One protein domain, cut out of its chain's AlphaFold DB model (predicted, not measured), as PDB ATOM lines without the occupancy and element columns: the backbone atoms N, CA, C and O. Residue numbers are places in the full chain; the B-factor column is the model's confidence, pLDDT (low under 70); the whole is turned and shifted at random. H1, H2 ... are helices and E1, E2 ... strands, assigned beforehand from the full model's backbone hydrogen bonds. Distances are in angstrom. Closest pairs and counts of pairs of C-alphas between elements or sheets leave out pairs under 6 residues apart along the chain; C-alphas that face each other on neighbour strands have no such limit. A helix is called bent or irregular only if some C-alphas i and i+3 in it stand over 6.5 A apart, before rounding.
ATOM      1  N   ALA A 372       8.850 -35.369 -11.363       94.38
ATOM      2  CA  ALA A 372       8.282 -34.585 -12.456       94.38
ATOM      3  C   ALA A 372       8.736 -33.119 -12.385       94.38
ATOM      4  O   ALA A 372       9.074 -32.528 -13.417       94.38
ATOM      5  N   VAL A 373       8.829 -32.553 -11.175       95.62
ATOM      6  CA  VAL A 373       9.346 -31.191 -10.944       95.62
ATOM      7  C   VAL A 373      10.822 -31.102 -11.330       95.62
ATOM      8  O   VAL A 373      11.212 -30.208 -12.091       95.62
ATOM      9  N   LEU A 374      11.642 -32.051 -10.866       95.94
ATOM     10  CA  LEU A 374      13.063 -32.116 -11.212       95.94
ATOM     11  C   LEU A 374      13.263 -32.286 -12.721       95.94
ATOM     12  O   LEU A 374      14.025 -31.532 -13.326       95.94
ATOM     13  N   ARG A 375      12.513 -33.188 -13.363       96.00
ATOM     14  CA  ARG A 375      12.564 -33.406 -14.816       96.00
ATOM     15  C   ARG A 375      12.155 -32.159 -15.595       96.00
ATOM     16  O   ARG A 375      12.815 -31.813 -16.574       96.00
ATOM     17  N   GLN A 376      11.105 -31.446 -15.184       95.88
ATOM     18  CA  GLN A 376      10.704 -30.192 -15.835       95.88
ATOM     19  C   GLN A 376      11.791 -29.116 -15.703       95.88
ATOM     20  O   GLN A 376      12.074 -28.393 -16.665       95.88
ATOM     21  N   ARG A 377      12.431 -29.025 -14.534       96.50
ATOM     22  CA  ARG A 377      13.563 -28.121 -14.313       96.50
ATOM     23  C   ARG A 377      14.765 -28.513 -15.172       96.50
ATOM     24  O   ARG A 377      15.347 -27.632 -15.804       96.50
ATOM     25  N   ALA A 378      15.074 -29.804 -15.283       96.50
ATOM     26  CA  ALA A 378      16.150 -30.318 -16.127       96.50
ATOM     27  C   ALA A 378      15.878 -30.002 -17.604       96.50
ATOM     28  O   ALA A 378      16.731 -29.429 -18.276       96.50
ATOM     29  N   LYS A 379      14.642 -30.214 -18.083       95.62
ATOM     30  CA  LYS A 379      14.193 -29.803 -19.428       95.62
ATOM     31  C   LYS A 379      14.357 -28.311 -19.695       95.62
ATOM     32  O   LYS A 379      14.412 -27.930 -20.858       95.62
ATOM     33  N   LYS A 380      14.347 -27.449 -18.673       95.19
ATOM     34  CA  LYS A 380      14.579 -26.002 -18.818       95.19
ATOM     35  C   LYS A 380      16.070 -25.675 -18.826       95.19
ATOM     36  O   LYS A 380      16.492 -24.882 -19.662       95.19
ATOM     37  N   LEU A 381      16.835 -26.279 -17.918       94.75
ATOM     38  CA  LEU A 381      18.280 -26.089 -17.796       94.75
ATOM     39  C   LEU A 381      19.020 -26.584 -19.046       94.75
ATOM     40  O   LEU A 381      19.870 -25.885 -19.580       94.75
ATOM     41  N   LEU A 382      18.627 -27.753 -19.554       94.81
ATOM     42  CA  LEU A 382      19.332 -28.479 -20.609       94.81
ATOM     43  C   LEU A 382      18.875 -28.110 -22.035       94.81
ATOM     44  O   LEU A 382      19.203 -28.801 -22.995       94.81
ATOM     45  N   ARG A 383      18.093 -27.031 -22.215       91.12
ATOM     46  CA  ARG A 383      17.591 -26.636 -23.553       91.12
ATOM     47  C   ARG A 383      18.699 -26.200 -24.500       91.12
ATOM     48  O   ARG A 383      18.588 -26.431 -25.699       91.12
ATOM     49  N   GLN A 384      19.695 -25.510 -23.958       85.94
ATOM     50  CA  GLN A 384      20.778 -24.866 -24.697       85.94
ATOM     51  C   GLN A 384      22.117 -25.252 -24.073       85.94
ATOM     52  O   GLN A 384      22.921 -24.395 -23.719       85.94
ATOM     53  N   VAL A 385      22.317 -26.553 -23.879       88.62
ATOM     54  CA  VAL A 385      23.623 -27.067 -23.477       88.62
ATOM     55  C   VAL A 385      24.513 -27.272 -24.695       88.62
ATOM     56  O   VAL A 385      23.998 -27.503 -25.792       88.62
ATOM     57  N   PRO A 386      25.838 -27.200 -24.514       88.88
ATOM     58  CA  PRO A 386      26.781 -27.658 -25.522       88.88
ATOM     59  C   PRO A 386      26.508 -29.109 -25.936       88.88
ATOM     60  O   PRO A 386      26.010 -29.901 -25.138       88.88
ATOM     61  N   ASP A 387      26.879 -29.463 -27.167       87.88
ATOM     62  CA  ASP A 387      26.616 -30.792 -27.735       87.88
ATOM     63  C   ASP A 387      27.226 -31.937 -26.919       87.88
ATOM     64  O   ASP A 387      26.664 -33.024 -26.888       87.88
ATOM     65  N   TYR A 388      28.347 -31.718 -26.232       83.19
ATOM     66  CA  TYR A 388      28.932 -32.760 -25.392       83.19
ATOM     67  C   TYR A 388      27.981 -33.157 -24.251       83.19
ATOM     68  O   TYR A 388      27.699 -34.335 -24.099       83.19
ATOM     69  N   ALA A 389      27.318 -32.195 -23.596       89.44
ATOM     70  CA  ALA A 389      26.363 -32.439 -22.508       89.44
ATOM     71  C   ALA A 389      24.977 -32.927 -22.989       89.44
ATOM     72  O   ALA A 389      24.005 -32.988 -22.222       89.44
ATOM     73  N   PHE A 390      24.858 -33.280 -24.270       93.12
ATOM     74  CA  PHE A 390      23.650 -33.833 -24.864       93.12
ATOM     75  C   PHE A 390      23.115 -35.110 -24.186       93.12
ATOM     76  O   PHE A 390      21.890 -35.211 -24.091       93.12
ATOM     77  N   PRO A 391      23.937 -36.051 -23.667       92.88
ATOM     78  CA  PRO A 391      23.439 -37.241 -22.973       92.88
ATOM     79  C   PRO A 391      22.421 -36.918 -21.870       92.88
ATOM     80  O   PRO A 391      21.328 -37.487 -21.845       92.88
ATOM     81  N   LEU A 392      22.686 -35.911 -21.026       93.69
ATOM     82  CA  LEU A 392      21.717 -35.489 -20.009       93.69
ATOM     83  C   LEU A 392      20.479 -34.821 -20.617       93.69
ATOM     84  O   LEU A 392      19.371 -34.988 -20.099       93.69
ATOM     85  N   LYS A 393      20.622 -34.054 -21.708       94.00
ATOM     86  CA  LYS A 393      19.467 -33.478 -22.419       94.00
ATOM     87  C   LYS A 393      18.552 -34.597 -22.921       94.00
ATOM     88  O   LYS A 393      17.335 -34.507 -22.727       94.00
ATOM     89  N   ALA A 394      19.119 -35.647 -23.515       91.19
ATOM     90  CA  ALA A 394      18.385 -36.828 -23.956       91.19
ATOM     91  C   ALA A 394      17.688 -37.523 -22.776       91.19
ATOM     92  O   ALA A 394      16.486 -37.783 -22.860       91.19
ATOM     93  N   ALA A 395      18.379 -37.672 -21.638       91.44
ATOM     94  CA  ALA A 395      17.836 -38.255 -20.407       91.44
ATOM     95  C   ALA A 395      16.545 -37.573 -19.906       91.44
ATOM     96  O   ALA A 395      15.715 -38.201 -19.254       91.44
ATOM     97  N   THR A 396      16.301 -36.298 -20.237       92.44
ATOM     98  CA  THR A 396      15.052 -35.604 -19.850       92.44
ATOM     99  C   THR A 396      13.788 -36.159 -20.511       92.44
ATOM    100  O   THR A 396      12.675 -35.871 -20.049       92.44
ATOM    101  N   LYS A 397      13.946 -36.905 -21.610       87.94
ATOM    102  CA  LYS A 397      12.869 -37.603 -22.319       87.94
ATOM    103  C   LYS A 397      12.676 -39.038 -21.824       87.94
ATOM    104  O   LYS A 397      11.699 -39.658 -22.202       87.94
ATOM    105  N   ILE A 398      13.568 -39.538 -20.974       83.94
ATOM    106  CA  ILE A 398      13.563 -40.917 -20.493       83.94
ATOM    107  C   ILE A 398      12.797 -40.974 -19.171       83.94
ATOM    108  O   ILE A 398      13.191 -40.351 -18.181       83.94
ATOM    109  N   GLU A 399      11.692 -41.718 -19.125       81.88
ATOM    110  CA  GLU A 399      10.864 -41.794 -17.914       81.88
ATOM    111  C   GLU A 399      11.553 -42.495 -16.742       81.88
ATOM    112  O   GLU A 399      11.299 -42.147 -15.588       81.88
ATOM    113  N   ARG A 400      12.453 -43.433 -17.036       80.06
ATOM    114  CA  ARG A 400      13.214 -44.191 -16.037       80.06
ATOM    115  C   ARG A 400      14.422 -43.434 -15.482       80.06
ATOM    116  O   ARG A 400      14.957 -43.832 -14.454       80.06
ATOM    117  N   ALA A 401      14.826 -42.324 -16.107       89.75
ATOM    118  CA  ALA A 401      15.892 -41.484 -15.574       89.75
ATOM    119  C   ALA A 401      15.444 -40.843 -14.253       89.75
ATOM    120  O   ALA A 401      14.493 -40.043 -14.220       89.75
ATOM    121  N   GLN A 402      16.155 -41.179 -13.176       94.69
ATOM    122  CA  GLN A 402      15.945 -40.616 -11.851       94.69
ATOM    123  C   GLN A 402      16.844 -39.394 -11.667       94.69
ATOM    124  O   GLN A 402      18.068 -39.496 -11.625       94.69
ATOM    125  N   TRP A 403      16.244 -38.223 -11.502       96.38
ATOM    126  CA  TRP A 403      16.967 -36.988 -11.228       96.38
ATOM    127  C   TRP A 403      17.269 -36.903  -9.735       96.38
ATOM    128  O   TRP A 403      16.355 -36.875  -8.910       96.38
ATOM    129  N   LEU A 404      18.554 -36.885  -9.386       95.62
ATOM    130  CA  LEU A 404      19.018 -36.775  -8.002       95.62
ATOM    131  C   LEU A 404      19.201 -35.316  -7.586       95.62
ATOM    132  O   LEU A 404      18.970 -34.968  -6.432       95.62
ATOM    133  N   PHE A 405      19.580 -34.459  -8.535       96.38
ATOM    134  CA  PHE A 405      19.791 -33.039  -8.292       96.38
ATOM    135  C   PHE A 405      19.568 -32.227  -9.565       96.38
ATOM    136  O   PHE A 405      20.018 -32.631 -10.636       96.38
ATOM    137  N   VAL A 406      18.899 -31.073  -9.461       96.31
ATOM    138  CA  VAL A 406      18.752 -30.129 -10.580       96.31
ATOM    139  C   VAL A 406      18.703 -28.691 -10.062       96.31
ATOM    140  O   VAL A 406      17.681 -28.243  -9.529       96.31
ATOM    141  N   LYS A 407      19.777 -27.931 -10.280       95.12
ATOM    142  CA  LYS A 407      19.850 -26.471 -10.103       95.12
ATOM    143  C   LYS A 407      20.657 -25.852 -11.245       95.12
ATOM    144  O   LYS A 407      21.120 -26.551 -12.132       95.12
ATOM    145  N   LYS A 408      20.777 -24.521 -11.274       93.38
ATOM    146  CA  LYS A 408      21.471 -23.821 -12.369       93.38
ATOM    147  C   LYS A 408      22.944 -24.220 -12.514       93.38
ATOM    148  O   LYS A 408      23.420 -24.243 -13.641       93.38
ATOM    149  N   GLY A 409      23.633 -24.493 -11.406       93.94
ATOM    150  CA  GLY A 409      25.060 -24.809 -11.405       93.94
ATOM    151  C   GLY A 409      25.377 -26.284 -11.644       93.94
ATOM    152  O   GLY A 409      26.448 -26.578 -12.155       93.94
ATOM    153  N   ALA A 410      24.448 -27.207 -11.358       96.00
ATOM    154  CA  ALA A 410      24.616 -28.624 -11.673       96.00
ATOM    155  C   ALA A 410      23.290 -29.393 -11.807       96.00
ATOM    156  O   ALA A 410      22.273 -29.054 -11.189       96.00
ATOM    157  N   CYS A 411      23.318 -30.492 -12.559       96.44
ATOM    158  CA  CYS A 411      22.276 -31.511 -12.551       96.44
ATOM    159  C   CYS A 411      22.855 -32.926 -12.667       96.44
ATOM    160  O   CYS A 411      23.791 -33.152 -13.427       96.44
ATOM    161  N   LEU A 412      22.276 -33.860 -11.914       97.38
ATOM    162  CA  LEU A 412      22.711 -35.249 -11.804       97.38
ATOM    163  C   LEU A 412      21.521 -36.179 -12.038       97.38
ATOM    164  O   LEU A 412      20.506 -36.082 -11.336       97.38
ATOM    165  N   ALA A 413      21.666 -37.093 -12.992       96.75
ATOM    166  CA  ALA A 413      20.722 -38.172 -13.256       96.75
ATOM    167  C   ALA A 413      21.343 -39.531 -12.907       96.75
ATOM    168  O   ALA A 413      22.558 -39.704 -12.988       96.75
ATOM    169  N   LYS A 414      20.498 -40.485 -12.520       94.81
ATOM    170  CA  LYS A 414      20.832 -41.879 -12.227       94.81
ATOM    171  C   LYS A 414      19.930 -42.804 -13.038       94.81
ATOM    172  O   LYS A 414      18.734 -42.532 -13.173       94.81
ATOM    173  N   PHE A 415      20.502 -43.912 -13.488       89.19
ATOM    174  CA  PHE A 415      19.808 -44.977 -14.204       89.19
ATOM    175  C   PHE A 415      19.889 -46.320 -13.448       89.19
ATOM    176  O   PHE A 415      20.557 -46.415 -12.406       89.19
ATOM    177  N   SER A 416      19.150 -47.335 -13.908       82.94
ATOM    178  CA  SER A 416      18.996 -48.632 -13.220       82.94
ATOM    179  C   SER A 416      20.292 -49.439 -13.202       82.94
ATOM    180  O   SER A 416      20.593 -50.067 -12.187       82.94
ATOM    181  N   SER A 417      21.094 -49.342 -14.265       76.81
ATOM    182  CA  SER A 417      22.437 -49.927 -14.402       76.81
ATOM    183  C   SER A 417      23.410 -49.473 -13.316       76.81
ATOM    184  O   SER A 417      24.446 -50.095 -13.089       76.81
ATOM    185  N   GLY A 418      23.096 -48.371 -12.634       85.19
ATOM    186  CA  GLY A 418      24.005 -47.697 -11.725       85.19
ATOM    187  C   GLY A 418      24.840 -46.615 -12.401       85.19
ATOM    188  O   GLY A 418      25.541 -45.906 -11.684       85.19
ATOM    189  N   LEU A 419      24.736 -46.403 -13.716       89.06
ATOM    190  CA  LEU A 419      25.323 -45.221 -14.336       89.06
ATOM    191  C   LEU A 419      24.682 -43.948 -13.769       89.06
ATOM    192  O   LEU A 419      23.461 -43.835 -13.601       89.06
ATOM    193  N   GLN A 420      25.526 -42.967 -13.487       95.94
ATOM    194  CA  GLN A 420      25.119 -41.602 -13.215       95.94
ATOM    195  C   GLN A 420      25.734 -40.661 -14.242       95.94
ATOM    196  O   GLN A 420      26.852 -40.869 -14.700       95.94
ATOM    197  N   MET A 421      25.010 -39.606 -14.591       96.50
ATOM    198  CA  MET A 421      25.501 -38.566 -15.490       96.50
ATOM    199  C   MET A 421      25.369 -37.212 -14.805       96.50
ATOM    200  O   MET A 421      24.264 -36.825 -14.410       96.50
ATOM    201  N   LEU A 422      26.485 -36.502 -14.667       97.25
ATOM    202  CA  LEU A 422      26.559 -35.165 -14.089       97.25
ATOM    203  C   LEU A 422      26.817 -34.154 -15.199       97.25
ATOM    204  O   LEU A 422      27.705 -34.375 -16.011       97.25
ATOM    205  N   TYR A 423      26.077 -33.046 -15.188       95.75
ATOM    206  CA  TYR A 423      26.422 -31.818 -15.901       95.75
ATOM    207  C   TYR A 423      26.557 -30.671 -14.914       95.75
ATOM    208  O   TYR A 423      25.608 -30.389 -14.180       95.75
ATOM    209  N   ALA A 424      27.716 -30.015 -14.903       95.25
ATOM    210  CA  ALA A 424      28.064 -28.989 -13.925       95.25
ATOM    211  C   ALA A 424      28.749 -27.776 -14.583       95.25
ATOM    212  O   ALA A 424      29.974 -27.743 -14.690       95.25
ATOM    213  N   PRO A 425      27.987 -26.773 -15.059       91.88
ATOM    214  CA  PRO A 425      28.558 -25.501 -15.512       91.88
ATOM    215  C   PRO A 425      29.189 -24.682 -14.374       91.88
ATOM    216  O   PRO A 425      30.031 -23.828 -14.642       91.88
ATOM    217  N   ASP A 426      28.780 -24.921 -13.128       95.12
ATOM    218  CA  ASP A 426      29.436 -24.420 -11.922       95.12
ATOM    219  C   ASP A 426      30.261 -25.560 -11.319       95.12
ATOM    220  O   ASP A 426      29.710 -26.575 -10.886       95.12
ATOM    221  N   HIS A 427      31.585 -25.403 -11.337       93.31
ATOM    222  CA  HIS A 427      32.509 -26.450 -10.919       93.31
ATOM    223  C   HIS A 427      32.350 -26.803  -9.435       93.31
ATOM    224  O   HIS A 427      32.278 -27.984  -9.106       93.31
ATOM    225  N   GLU A 428      32.226 -25.800  -8.563       94.38
ATOM    226  CA  GLU A 428      32.108 -25.992  -7.111       94.38
ATOM    227  C   GLU A 428      30.802 -26.722  -6.778       94.38
ATOM    228  O   GLU A 428      30.803 -27.753  -6.101       94.38
ATOM    229  N   GLN A 429      29.680 -26.269  -7.351       95.75
ATOM    230  CA  GLN A 429      28.404 -26.963  -7.175       95.75
ATOM    231  C   GLN A 429      28.433 -28.378  -7.776       95.75
ATOM    232  O   GLN A 429      27.792 -29.282  -7.240       95.75
ATOM    233  N   GLY A 430      29.158 -28.586  -8.876       96.50
ATOM    234  CA  GLY A 430      29.381 -29.902  -9.470       96.50
ATOM    235  C   GLY A 430      30.075 -30.871  -8.519       96.50
ATOM    236  O   GLY A 430      29.583 -31.985  -8.329       96.50
ATOM    237  N   GLN A 431      31.169 -30.430  -7.896       96.12
ATOM    238  CA  GLN A 431      31.929 -31.203  -6.911       96.12
ATOM    239  C   GLN A 431      31.069 -31.533  -5.688       96.12
ATOM    240  O   GLN A 431      30.967 -32.697  -5.303       96.12
ATOM    241  N   ASP A 432      30.359 -30.545  -5.138       96.19
ATOM    242  CA  ASP A 432      29.473 -30.744  -3.986       96.19
ATOM    243  C   ASP A 432      28.352 -31.755  -4.286       96.19
ATOM    244  O   ASP A 432      28.048 -32.631  -3.472       96.19
ATOM    245  N   VAL A 433      27.751 -31.685  -5.477       96.38
ATOM    246  CA  VAL A 433      26.717 -32.637  -5.917       96.38
ATOM    247  C   VAL A 433      27.301 -34.033  -6.127       96.38
ATOM    248  O   VAL A 433      26.684 -35.019  -5.719       96.38
ATOM    249  N   ALA A 434      28.477 -34.137  -6.741       96.19
ATOM    250  CA  ALA A 434      29.144 -35.412  -6.962       96.19
ATOM    251  C   ALA A 434      29.542 -36.075  -5.632       96.19
ATOM    252  O   ALA A 434      29.257 -37.256  -5.443       96.19
ATOM    253  N   ALA A 435      30.107 -35.327  -4.682       94.75
ATOM    254  CA  ALA A 435      30.497 -35.830  -3.364       94.75
ATOM    255  C   ALA A 435      29.314 -36.413  -2.571       94.75
ATOM    256  O   ALA A 435      29.455 -37.456  -1.925       94.75
ATOM    257  N   LEU A 436      28.153 -35.755  -2.645       94.25
ATOM    258  CA  LEU A 436      26.953 -36.105  -1.883       94.25
ATOM    259  C   LEU A 436      26.097 -37.203  -2.519       94.25
ATOM    260  O   LEU A 436      25.505 -38.016  -1.811       94.25
ATOM    261  N   PHE A 437      25.946 -37.171  -3.842       94.00
ATOM    262  CA  PHE A 437      24.916 -37.950  -4.534       94.00
ATOM    263  C   PHE A 437      25.484 -38.997  -5.496       94.00
ATOM    264  O   PHE A 437      24.714 -39.801  -6.037       94.00
ATOM    265  N   SER A 438      26.804 -39.020  -5.710       92.94
ATOM    266  CA  SER A 438      27.440 -40.099  -6.461       92.94
ATOM    267  C   SER A 438      27.300 -41.424  -5.716       92.94
ATOM    268  O   SER A 438      27.487 -41.508  -4.504       92.94
ATOM    269  N   ASN A 439      27.011 -42.490  -6.454       90.94
ATOM    270  CA  ASN A 439      27.056 -43.853  -5.942       90.94
ATOM    271  C   ASN A 439      28.485 -44.409  -5.865       90.94
ATOM    272  O   ASN A 439      28.650 -45.554  -5.446       90.94
ATOM    273  N   ARG A 440      29.488 -43.621  -6.289       91.06
ATOM    274  CA  ARG A 440      30.912 -43.979  -6.313       91.06
ATOM    275  C   ARG A 440      31.179 -45.318  -7.017       91.06
ATOM    276  O   ARG A 440      32.067 -46.060  -6.617       91.06
ATOM    277  N   ARG A 441      30.414 -45.617  -8.072       90.94
ATOM    278  CA  ARG A 441      30.601 -46.797  -8.935       90.94
ATOM    279  C   ARG A 441      30.824 -46.430 -10.386       90.94
ATOM    280  O   ARG A 441      31.763 -46.928 -10.989       90.94
ATOM    281  N   ALA A 442      29.955 -45.585 -10.933       92.38
ATOM    282  CA  ALA A 442      29.942 -45.243 -12.348       92.38
ATOM    283  C   ALA A 442      29.380 -43.830 -12.541       92.38
ATOM    284  O   ALA A 442      28.209 -43.575 -12.246       92.38
ATOM    285  N   LEU A 443      30.207 -42.911 -13.036       96.25
ATOM    286  CA  LEU A 443      29.846 -41.510 -13.232       96.25
ATOM    287  C   LEU A 443      30.409 -40.986 -14.554       96.25
ATOM    288  O   LEU A 443      31.618 -40.999 -14.774       96.25
ATOM    289  N   ALA A 444      29.532 -40.483 -15.418       95.44
ATOM    290  CA  ALA A 444      29.908 -39.712 -16.591       95.44
ATOM    291  C   ALA A 444      29.937 -38.214 -16.259       95.44
ATOM    292  O   ALA A 444      28.965 -37.678 -15.713       95.44
ATOM    293  N   VAL A 445      31.043 -37.547 -16.596       96.00
ATOM    294  CA  VAL A 445      31.280 -36.114 -16.346       96.00
ATOM    295  C   VAL A 445      31.897 -35.415 -17.552       96.00
ATOM    296  O   VAL A 445      32.438 -36.059 -18.454       96.00
ATOM    297  N   GLN A 446      31.876 -34.080 -17.517       91.88
ATOM    298  CA  GLN A 446      32.454 -33.228 -18.554       91.88
ATOM    299  C   GLN A 446      33.688 -32.481 -18.094       91.88
ATOM    300  O   GLN A 446      33.725 -31.922 -16.999       91.88
ATOM    301  N   GLY A 447      34.637 -32.362 -19.019       88.94
ATOM    302  CA  GLY A 447      35.838 -31.560 -18.841       88.94
ATOM    303  C   GLY A 447      36.900 -32.216 -17.958       88.94
ATOM    304  O   GLY A 447      36.630 -33.053 -17.099       88.94
ATOM    305  N   GLU A 448      38.142 -31.798 -18.189       89.94
ATOM    306  CA  GLU A 448      39.322 -32.403 -17.569       89.94
ATOM    307  C   GLU A 448      39.359 -32.197 -16.048       89.94
ATOM    308  O   GLU A 448      39.597 -33.149 -15.314       89.94
ATOM    309  N   ALA A 449      39.028 -30.994 -15.565       91.88
ATOM    310  CA  ALA A 449      39.070 -30.671 -14.138       91.88
ATOM    311  C   ALA A 449      38.103 -31.534 -13.304       91.88
ATOM    312  O   ALA A 449      38.487 -32.089 -12.276       91.88
ATOM    313  N   MET A 450      36.864 -31.722 -13.780       94.25
ATOM    314  CA  MET A 450      35.897 -32.583 -13.095       94.25
ATOM    315  C   MET A 450      36.321 -34.054 -13.165       94.25
ATOM    316  O   MET A 450      36.175 -34.776 -12.184       94.25
ATOM    317  N   LYS A 451      36.878 -34.506 -14.296       94.50
ATOM    318  CA  LYS A 451      37.421 -35.865 -14.444       94.50
ATOM    319  C   LYS A 451      38.539 -36.139 -13.434       94.50
ATOM    320  O   LYS A 451      38.516 -37.174 -12.766       94.50
ATOM    321  N   GLU A 452      39.510 -35.235 -13.327       93.81
ATOM    322  CA  GLU A 452      40.625 -35.344 -12.378       93.81
ATOM    323  C   GLU A 452      40.119 -35.362 -10.934       93.81
ATOM    324  O   GLU A 452      40.490 -36.251 -10.163       93.81
ATOM    325  N   TRP A 453      39.213 -34.444 -10.590       93.88
ATOM    326  CA  TRP A 453      38.634 -34.378  -9.250       93.88
ATOM    327  C   TRP A 453      37.837 -35.645  -8.912       93.88
ATOM    328  O   TRP A 453      38.068 -36.249  -7.872       93.88
ATOM    329  N   VAL A 454      36.968 -36.127  -9.807       94.62
ATOM    330  CA  VAL A 454      36.209 -37.374  -9.598       94.62
ATOM    331  C   VAL A 454      37.146 -38.576  -9.439       94.62
ATOM    332  O   VAL A 454      36.903 -39.433  -8.587       94.62
ATOM    333  N   SER A 455      38.224 -38.645 -10.224       93.25
ATOM    334  CA  SER A 455      39.201 -39.736 -10.108       93.25
ATOM    335  C   SER A 455      39.894 -39.733  -8.745       93.25
ATOM    336  O   SER A 455      40.116 -40.799  -8.172       93.25
ATOM    337  N   THR A 456      40.211 -38.543  -8.237       89.94
ATOM    338  CA  THR A 456      40.995 -38.346  -7.011       89.94
ATOM    339  C   THR A 456      40.117 -38.460  -5.763       89.94
ATOM    340  O   THR A 456      40.377 -39.301  -4.908       89.94
ATOM    341  N   GLU A 457      39.023 -37.699  -5.688       89.25
ATOM    342  CA  GLU A 457      38.184 -37.591  -4.484       89.25
ATOM    343  C   GLU A 457      37.109 -38.680  -4.379       89.25
ATOM    344  O   GLU A 457      36.679 -39.058  -3.280       89.25
ATOM    345  N   LEU A 458      36.633 -39.200  -5.518       90.56
ATOM    346  CA  LEU A 458      35.636 -40.278  -5.535       90.56
ATOM    347  C   LEU A 458      36.246 -41.662  -5.768       90.56
ATOM    348  O   LEU A 458      35.529 -42.652  -5.616       90.56
ATOM    349  N   GLY A 459      37.539 -41.745  -6.101       90.94
ATOM    350  CA  GLY A 459      38.246 -43.006  -6.346       90.94
ATOM    351  C   GLY A 459      37.845 -43.714  -7.647       90.94
ATOM    352  O   GLY A 459      38.138 -44.900  -7.820       90.94
ATOM    353  N   LEU A 460      37.177 -43.018  -8.574       93.31
ATOM    354  CA  LEU A 460      36.770 -43.574  -9.870       93.31
ATOM    355  C   LEU A 460      37.931 -43.485 -10.865       93.31
ATOM    356  O   LEU A 460      38.010 -42.576 -11.683       93.31
ATOM    357  N   THR A 461      38.874 -44.417 -10.752       93.56
ATOM    358  CA  THR A 461      40.181 -44.331 -11.427       93.56
ATOM    359  C   THR A 461      40.199 -44.869 -12.858       93.56
ATOM    360  O   THR A 461      41.152 -44.614 -13.597       93.56
ATOM    361  N   HIS A 462      39.174 -45.611 -13.286       93.50
ATOM    362  CA  HIS A 462      39.081 -46.101 -14.662       93.50
ATOM    363  C   HIS A 462      38.335 -45.099 -15.539       93.50
ATOM    364  O   HIS A 462      37.118 -45.168 -15.682       93.50
ATOM    365  N   ALA A 463      39.084 -44.155 -16.105       93.12
ATOM    366  CA  ALA A 463      38.565 -43.098 -16.963       93.12
ATOM    367  C   ALA A 463      38.564 -43.514 -18.445       93.12
ATOM    368  O   ALA A 463      39.605 -43.852 -19.016       93.12
ATOM    369  N   GLN A 464      37.403 -43.432 -19.090       93.25
ATOM    370  CA  GLN A 464      37.200 -43.729 -20.505       93.25
ATOM    371  C   GLN A 464      36.600 -42.503 -21.207       93.25
ATOM    372  O   GLN A 464      35.390 -42.274 -21.133       93.25
ATOM    373  N   PRO A 465      37.425 -41.665 -21.863       94.00
ATOM    374  CA  PRO A 465      36.917 -40.583 -22.697       94.00
ATOM    375  C   PRO A 465      36.160 -41.146 -23.904       94.00
ATOM    376  O   PRO A 465      36.566 -42.161 -24.475       94.00
TER     377      PRO A 465
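This is residues 372 to 465 of the 609 residues of the protein "GNAT family N-acetyltransferase" of Atopobium sp. oral taxon 416 (UniProt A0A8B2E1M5). A small sheet of four strands, E1 to E4, makes the middle layer, with the helical hairpin H1 and H2 over one face and H3 packed on the other. H4 lies at the E4 edge and packs on H3, and the final strand E5 is near E4 beyond that edge. The printed part has 94 residues, with four named helices and five named strands in the order H1 H2 E1 E2 E3 H3 E4 H4 E5; the sheet, E1 E2 E3 E4, is mixed, and so is the class, helices and strands. The whole is compact, with a radius of gyration of the C-alphas of 12.2 A and spans of 33 by 25 by 23 A.

H1, residues 372 to 384, and H2, residues 387 to 395, form a helical hairpin at a shallow tilt of 21 degrees, opposite ways. They touch through residues 378 to 383 of H1 alone; the closest C-alphas, of Leu 382 and Lys 393, are 5.3 A apart. Both are irregular: C-alphas 381 and 384 are 7.4 A apart, 388 and 391 are 7.5 A apart. E1, residues 402 to 406, E2, residues 411 to 414, and E3, residues 420 to 423, form a meander, each strand the antiparallel neighbour of the one before. N 404 and O 412 are 2.9 A apart, N 413 and O 421 3.0 A. H3, residues 427 to 437, joins E3 to its parallel neighbour E4, residues 442 to 446, in a strand-helix-strand unit with a right-handed crossover; N 422 and O 444 are 2.9 A apart. H1 and H2 are on the same face of the sheet, at heights of 9.3 A and 9.1 A, and H3 is on the opposite face at 8.7 A, three layers in all. H3 runs along the strands, at 24 degrees to E2 on the local plane. H4, residues 448 to 457, only grazes the sheet and touches H3, closest at the C-alphas of His 427 and Met 450, 7.3 A. E5, residues 462 to 465, pairs with no named strand. Every O i to N i+4 pair is within hydrogen-bond range in H3 and H4; H1 has 7 of 9, and H2 has 2 of 5 beside 5 of 6 O i to N i+3 pairs.

H1 begins at C-alpha 372, (8.282, -34.585, -12.456), and is 20.0 A long. H3 measures 15.2 A, H4 14.1 A and E4 13.8 A. E5 ends at C-alpha 465, (36.917, -40.583, -22.697).

The C-alphas farthest apart, of Val 373 and Thr 461, are 33.5 A apart. The printed part has no cut and no long link. Its mean pLDDT is 92.7, and no printed residue is under 70.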